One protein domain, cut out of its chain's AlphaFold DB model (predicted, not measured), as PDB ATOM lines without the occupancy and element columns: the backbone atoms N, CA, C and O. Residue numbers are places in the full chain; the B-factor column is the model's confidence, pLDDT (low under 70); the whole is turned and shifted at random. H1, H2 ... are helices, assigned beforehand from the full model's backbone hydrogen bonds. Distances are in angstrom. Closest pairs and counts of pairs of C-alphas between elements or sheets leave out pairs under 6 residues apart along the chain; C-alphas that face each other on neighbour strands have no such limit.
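This is residues 49 to 104 of the 104 residues of an uncharacterized protein of Gemmatimonadales bacterium (UniProt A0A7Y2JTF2). What shape is this? H2, the longest helix, and H1 splay as a wide open V, joined at its base by residues 71 to 78, while residues 99 to 104 fold back beside H2. What builds it? The printed part has 56 residues with two named helices, H1 then H2, and no named strand: all helix, extended, radius of gyration of the C-alphas 17.4 A, spans 46 by 30 by 12 A.

How does H2, residues 79 to 98, stand to H1, residues 54 to 70? They are apart, joined by a short link of 8 residues. And their backbones? In both, every O i to N i+4 pair is within hydrogen-bond range.

Where is H2? It measures 28.8 A and ends with C-alpha 98 at (26.434, 22.875, -26.126). Where is H1? It measures 24.5 A and begins with C-alpha 54 at (2.712, 47.515, -44.067).

How far does it reach? The two C-alphas farthest apart, of Arg 51 and Glu 98, are 47.9 A apart. Any cut or low confidence? The printed part has no cut; residues 49 to 50 have pLDDT under 70.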
ATOM      1  N   TRP A  49      -5.633  51.467 -43.101       65.38
ATOM      2  CA  TRP A  49      -4.339  51.349 -43.756       65.38
ATOM      3  C   TRP A  49      -4.406  52.139 -45.067       65.38
ATOM      4  O   TRP A  49      -5.385  52.042 -45.809       65.38
ATOM      5  N   GLY A  50      -3.404  52.986 -45.316       68.38
ATOM      6  CA  GLY A  50      -3.279  53.692 -46.590       68.38
ATOM      7  C   GLY A  50      -3.104  52.715 -47.760       68.38
ATOM      8  O   GLY A  50      -3.130  51.501 -47.594       68.38
ATOM      9  N   ARG A  51      -2.868  53.232 -48.969       76.75
ATOM     10  CA  ARG A  51      -2.684  52.382 -50.168       76.75
ATOM     11  C   ARG A  51      -1.398  51.543 -50.147       76.75
ATOM     12  O   ARG A  51      -1.189  50.733 -51.040       76.75
ATOM     13  N   GLU A  52      -0.529  51.777 -49.175       81.50
ATOM     14  CA  GLU A  52       0.766  51.120 -49.071       81.50
ATOM     15  C   GLU A  52       0.706  49.830 -48.279       81.50
ATOM     16  O   GLU A  52      -0.094  49.670 -47.355       81.50
ATOM     17  N   THR A  53       1.624  48.925 -48.608       82.44
ATOM     18  CA  THR A  53       1.810  47.718 -47.813       82.44
ATOM     19  C   THR A  53       2.395  48.081 -46.441       82.44
ATOM     20  O   THR A  53       3.158  49.047 -46.327       82.44
ATOM     21  N   PRO A  54       2.109  47.298 -45.383       79.50
ATOM     22  CA  PRO A  54       2.712  47.515 -44.067       79.50
ATOM     23  C   PRO A  54       4.246  47.567 -44.104       79.50
ATOM     24  O   PRO A  54       4.853  48.343 -43.370       79.50
ATOM     25  N   TYR A  55       4.868  46.792 -44.998       82.38
ATOM     26  CA  TYR A  55       6.310  46.813 -45.234       82.38
ATOM     27  C   TYR A  55       6.797  48.192 -45.712       82.38
ATOM     28  O   TYR A  55       7.659  48.796 -45.078       82.38
ATOM     29  N   GLN A  56       6.200  48.732 -46.781       89.06
ATOM     30  CA  GLN A  56       6.563  50.049 -47.323       89.06
ATOM     31  C   GLN A  56       6.343  51.164 -46.295       89.06
ATOM     32  O   GLN A  56       7.207  52.025 -46.107       89.06
ATOM     33  N   ALA A  57       5.212  51.112 -45.585       88.25
ATOM     34  CA  ALA A  57       4.895  52.073 -44.539       88.25
ATOM     35  C   ALA A  57       5.921  52.039 -43.392       88.25
ATOM     36  O   ALA A  57       6.313  53.103 -42.908       88.25
ATOM     37  N   SER A  58       6.388  50.846 -43.003       87.88
ATOM     38  CA  SER A  58       7.395  50.662 -41.946       87.88
ATOM     39  C   SER A  58       8.744  51.264 -42.338       87.88
ATOM     40  O   SER A  58       9.296  52.055 -41.578       87.88
ATOM     41  N   PHE A  59       9.227  50.991 -43.555       92.56
ATOM     42  CA  PHE A  59      10.484  51.564 -44.052       92.56
ATOM     43  C   PHE A  59      10.449  53.090 -44.111       92.56
ATOM     44  O   PHE A  59      11.394  53.759 -43.696       92.56
ATOM     45  N   ARG A  60       9.352  53.677 -44.604       93.62
ATOM     46  CA  ARG A  60       9.221  55.139 -44.615       93.62
ATOM     47  C   ARG A  60       9.198  55.715 -43.199       93.62
ATOM     48  O   ARG A  60       9.795  56.767 -42.978       93.62
ATOM     49  N   ALA A  61       8.502  55.067 -42.264       93.00
ATOM     50  CA  ALA A  61       8.466  55.506 -40.874       93.00
ATOM     51  C   ALA A  61       9.869  55.486 -40.244       93.00
ATOM     52  O   ALA A  61      10.244  56.441 -39.566       93.00
ATOM     53  N   GLU A  62      10.666  54.455 -40.531       94.62
ATOM     54  CA  GLU A  62      12.051  54.351 -40.069       94.62
ATOM     55  C   GLU A  62      12.944  55.453 -40.660       94.62
ATOM     56  O   GLU A  62      13.660  56.126 -39.921       94.62
ATOM     57  N   TRP A  63      12.836  55.734 -41.964       95.88
ATOM     58  CA  TRP A  63      13.560  56.845 -42.597       95.88
ATOM     59  C   TRP A  63      13.174  58.212 -42.030       95.88
ATOM     60  O   TRP A  63      14.041  59.053 -41.785       95.88
ATOM     61  N   ALA A  64      11.880  58.441 -41.802       96.31
ATOM     62  CA  ALA A  64      11.401  59.671 -41.183       96.31
ATOM     63  C   ALA A  64      11.965  59.828 -39.762       96.31
ATOM     64  O   ALA A  64      12.457  60.901 -39.414       96.31
ATOM     65  N   HIS A  65      11.958  58.748 -38.971       95.56
ATOM     66  CA  HIS A  65      12.548  58.729 -37.635       95.56
ATOM     67  C   HIS A  65      14.057  59.000 -37.672       95.56
ATOM     68  O   HIS A  65      14.555  59.796 -36.881       95.56
ATOM     69  N   PHE A  66      14.784  58.396 -38.613       95.25
ATOM     70  CA  PHE A  66      16.218  58.612 -38.792       95.25
ATOM     71  C   PHE A  66      16.556  60.083 -39.077       95.25
ATOM     72  O   PHE A  66      17.409  60.663 -38.405       95.25
ATOM     73  N   ILE A  67      15.850  60.714 -40.022       96.88
ATOM     74  CA  ILE A  67      16.051  62.134 -40.352       96.88
ATOM     75  C   ILE A  67      15.722  63.023 -39.146       96.88
ATOM     76  O   ILE A  67      16.502  63.919 -38.822       96.88
ATOM     77  N   ALA A  68      14.598  62.768 -38.468       97.25
ATOM     78  CA  ALA A  68      14.207  63.510 -37.272       97.25
ATOM     79  C   ALA A  68      15.256  63.371 -36.157       97.25
ATOM     80  O   ALA A  68      15.608  64.354 -35.508       97.25
ATOM     81  N   ALA A  69      15.822  62.178 -35.966       95.88
ATOM     82  CA  ALA A  69      16.845  61.942 -34.955       95.88
ATOM     83  C   ALA A  69      18.155  62.689 -35.263       95.88
ATOM     84  O   ALA A  69      18.730  63.295 -34.363       95.88
ATOM     85  N   ILE A  70      18.588  62.739 -36.531       95.56
ATOM     86  CA  ILE A  70      19.752  63.548 -36.952       95.56
ATOM     87  C   ILE A  70      19.517  65.042 -36.694       95.56
ATOM     88  O   ILE A  70      20.444  65.762 -36.331       95.56
ATOM     89  N   ARG A  71      18.277  65.512 -36.863       97.12
ATOM     90  CA  ARG A  71      17.886  66.902 -36.588       97.12
ATOM     91  C   ARG A  71      17.683  67.207 -35.102       97.12
ATOM     92  O   ARG A  71      17.455  68.361 -34.757       97.12
ATOM     93  N   GLY A  72      17.755  66.204 -34.224       96.31
ATOM     94  CA  GLY A  72      17.460  66.352 -32.796       96.31
ATOM     95  C   GLY A  72      15.964  66.472 -32.470       96.31
ATOM     96  O   GLY A  72      15.609  66.841 -31.356       96.31
ATOM     97  N   GLU A  73      15.087  66.159 -33.425       96.94
ATOM     98  CA  GLU A  73      13.622  66.207 -33.301       96.94
ATOM     99  C   GLU A  73      13.035  64.885 -32.773       96.94
ATOM    100  O   GLU A  73      11.894  64.842 -32.315       96.94
ATOM    101  N   ALA A  74      13.809  63.798 -32.826       95.44
ATOM    102  CA  ALA A  74      13.439  62.489 -32.301       95.44
ATOM    103  C   ALA A  74      14.562  61.896 -31.443       95.44
ATOM    104  O   ALA A  74      15.736  62.248 -31.570       95.44
ATOM    105  N   LYS A  75      14.195  60.966 -30.559       93.25
ATOM    106  CA  LYS A  75      15.158  60.251 -29.721       93.25
ATOM    107  C   LYS A  75      15.965  59.282 -30.587       93.25
ATOM    108  O   LYS A  75      15.392  58.464 -31.298       93.25
ATOM    109  N   LEU A  76      17.290  59.325 -30.472       89.31
ATOM    110  CA  LEU A  76      18.142  58.302 -31.074       89.31
ATOM    111  C   LEU A  76      17.833  56.930 -30.447       89.31
ATOM    112  O   LEU A  76      17.701  56.844 -29.219       89.31
ATOM    113  N   PRO A  77      17.721  55.862 -31.255       85.19
ATOM    114  CA  PRO A  77      17.558  54.526 -30.709       85.19
ATOM    115  C   PRO A  77      18.789  54.179 -29.849       85.19
ATOM    116  O   PRO A  77      19.918  54.459 -30.264       85.19
ATOM    117  N   PRO A  78      18.599  53.621 -28.642       90.00
ATOM    118  CA  PRO A  78      19.706  53.262 -27.762       90.00
ATOM    119  C   PRO A  78      20.548  52.149 -28.396       90.00
ATOM    120  O   PRO A  78      20.022  51.141 -28.873       90.00
ATOM    121  N   LEU A  79      21.873  52.302 -28.381       90.81
ATOM    122  CA  LEU A  79      22.786  51.285 -28.919       90.81
ATOM    123  C   LEU A  79      22.771  50.004 -28.069       90.81
ATOM    124  O   LEU A  79      23.081  48.916 -28.553       90.81
ATOM    125  N   GLU A  80      22.362  50.118 -26.807       94.62
ATOM    126  CA  GLU A  80      22.232  49.025 -25.851       94.62
ATOM    127  C   GLU A  80      21.241  47.950 -26.318       94.62
ATOM    128  O   GLU A  80      21.447  46.765 -26.041       94.62
ATOM    129  N   GLU A  81      20.197  48.327 -27.064       91.75
ATOM    130  CA  GLU A  81      19.249  47.369 -27.644       91.75
ATOM    131  C   GLU A  81      19.935  46.478 -28.690       91.75
ATOM    132  O   GLU A  81      19.755  45.260 -28.677       91.75
ATOM    133  N   GLN A  82      20.811  47.049 -29.523       93.00
ATOM    134  CA  GLN A  82      21.569  46.296 -30.530       93.00
ATOM    135  C   GLN A  82      22.641  45.397 -29.909       93.00
ATOM    136  O   GLN A  82      22.862  44.273 -30.370       93.00
ATOM    137  N   LEU A  83      23.278  45.856 -28.827       95.88
ATOM    138  CA  LEU A  83      24.192  45.022 -28.042       95.88
ATOM    139  C   LEU A  83      23.455  43.850 -27.389       95.88
ATOM    140  O   LEU A  83      23.968  42.732 -27.361       95.88
ATOM    141  N   THR A  84      22.248  44.089 -26.878       95.62
ATOM    142  CA  THR A  84      21.406  43.037 -26.297       95.62
ATOM    143  C   THR A  84      20.998  42.021 -27.360       95.62
ATOM    144  O   THR A  84      21.106  40.822 -27.115       95.62
ATOM    145  N   LEU A  85      20.618  42.476 -28.558       94.50
ATOM    146  CA  LEU A  85      20.309  41.597 -29.686       94.50
ATOM    147  C   LEU A  85      21.486  40.671 -30.025       94.50
ATOM    148  O   LEU A  85      21.293  39.460 -30.127       94.50
ATOM    149  N   HIS A  86      22.703  41.211 -30.135       96.06
ATOM    150  CA  HIS A  86      23.892  40.401 -30.423       96.06
ATOM    151  C   HIS A  86      24.175  39.373 -29.324       96.06
ATOM    152  O   HIS A  86      24.395  38.206 -29.630       96.06
ATOM    153  N   LYS A  87      24.063  39.755 -28.044       96.94
ATOM    154  CA  LYS A  87      24.218  38.811 -26.921       96.94
ATOM    155  C   LYS A  87      23.209  37.664 -26.978       96.94
ATOM    156  O   LYS A  87      23.557  36.524 -26.679       96.94
ATOM    157  N   VAL A  88      21.964  37.956 -27.362       97.12
ATOM    158  CA  VAL A  88      20.924  36.934 -27.541       97.12
ATOM    159  C   VAL A  88      21.278  35.992 -28.689       97.12
ATOM    160  O   VAL A  88      21.164  34.779 -28.521       97.12
ATOM    161  N   LEU A  89      21.739  36.518 -29.830       96.75
ATOM    162  CA  LEU A  89      22.176  35.697 -30.964       96.75
ATOM    163  C   LEU A  89      23.347  34.784 -30.578       96.75
ATOM    164  O   LEU A  89      23.271  33.577 -30.807       96.75
ATOM    165  N   ASP A  90      24.372  35.323 -29.919       97.69
ATOM    166  CA  ASP A  90      25.524  34.550 -29.441       97.69
ATOM    167  C   ASP A  90      25.098  33.423 -28.491       97.69
ATOM    168  O   ASP A  90      25.563  32.285 -28.602       97.69
ATOM    169  N   ALA A  91      24.171  33.712 -27.574       97.75
ATOM    170  CA  ALA A  91      23.633  32.719 -26.655       97.75
ATOM    171  C   ALA A  91      22.840  31.618 -27.373       97.75
ATOM    172  O   ALA A  91      22.964  30.455 -26.990       97.75
ATOM    173  N   ILE A  92      22.072  31.948 -28.421       96.88
ATOM    174  CA  ILE A  92      21.356  30.961 -29.247       96.88
ATOM    175  C   ILE A  92      22.355  30.024 -29.937       96.88
ATOM    176  O   ILE A  92      22.212  28.804 -29.837       96.88
ATOM    177  N   TYR A  93      23.394  30.569 -30.581       96.62
ATOM    178  CA  TYR A  93      24.427  29.756 -31.233       96.62
ATOM    179  C   TYR A  93      25.162  28.855 -30.237       96.62
ATOM    180  O   TYR A  93      25.349  27.663 -30.488       96.62
ATOM    181  N   LYS A  94      25.539  29.401 -29.078       98.06
ATOM    182  CA  LYS A  94      26.209  28.642 -28.020       98.06
ATOM    183  C   LYS A  94      25.312  27.550 -27.434       98.06
ATOM    184  O   LYS A  94      25.777  26.437 -27.208       98.06
ATOM    185  N   SER A  95      24.029  27.845 -27.229       98.00
ATOM    186  CA  SER A  95      23.039  26.879 -26.747       98.00
ATOM    187  C   SER A  95      22.889  25.702 -27.708       98.00
ATOM    188  O   SER A  95      22.898  24.554 -27.268       98.00
ATOM    189  N   ALA A  96      22.843  25.973 -29.017       96.81
ATOM    190  CA  ALA A  96      22.772  24.941 -30.046       96.81
ATOM    191  C   ALA A  96      24.023  24.044 -30.081       96.81
ATOM    192  O   ALA A  96      23.900  22.835 -30.265       96.81
ATOM    193  N   LEU A  97      25.218  24.612 -29.874       97.94
ATOM    194  CA  LEU A  97      26.474  23.855 -29.849       97.94
ATOM    195  C   LEU A  97      26.618  22.991 -28.586       97.94
ATOM    196  O   LEU A  97      27.072  21.853 -28.660       97.94
ATOM    197  N   GLU A  98      26.258  23.539 -27.425       97.81
ATOM    198  CA  GLU A  98      26.434  22.875 -26.126       97.81
ATOM    199  C   GLU A  98      25.231  22.010 -25.717       97.81
ATOM    200  O   GLU A  98      25.299  21.306 -24.709       97.81
ATOM    201  N   ASN A  99      24.135  22.067 -26.480       97.56
ATOM    202  CA  ASN A  99      22.873  21.377 -26.219       97.56
ATOM    203  C   ASN A  99      22.330  21.621 -24.797       97.56
ATOM    204  O   ASN A  99      21.887  20.702 -24.103       97.56
ATOM    205  N   ARG A 100      22.411  22.874 -24.339       97.19
ATOM    206  CA  ARG A 100      21.926  23.314 -23.023       97.19
ATOM    207  C   ARG A 100      21.550  24.788 -23.035       97.19
ATOM    208  O   ARG A 100      21.979  25.545 -23.907       97.19
ATOM    209  N   ASP A 101      20.833  25.215 -22.007       96.56
ATOM    210  CA  ASP A 101      20.472  26.619 -21.837       96.56
ATOM    211  C   ASP A 101      21.692  27.493 -21.506       96.56
ATOM    212  O   ASP A 101      22.574  27.121 -20.716       96.56
ATOM    213  N   ILE A 102      21.717  28.689 -22.102       97.50
ATOM    214  CA  ILE A 102      22.727  29.724 -21.876       97.50
ATOM    215  C   ILE A 102      22.061  30.918 -21.201       97.50
ATOM    216  O   ILE A 102      21.058  31.445 -21.677       97.50
ATOM    217  N   LYS A 103      22.633  31.347 -20.077       95.88
ATOM    218  CA  LYS A 103      22.178  32.533 -19.356       95.88
ATOM    219  C   LYS A 103      22.650  33.799 -20.076       95.88
ATOM    220  O   LYS A 103      23.826  33.882 -20.435       95.88
ATOM    221  N   LEU A 104      21.732  34.751 -20.236       91.94
ATOM    222  CA  LEU A 104      21.987  36.105 -20.738       91.94
ATOM    223  C   LEU A 104      22.466  37.047 -19.630       91.94
ATOM    224  O   LEU A 104      22.008  36.877 -18.472       91.94
TER     225      LEU A 104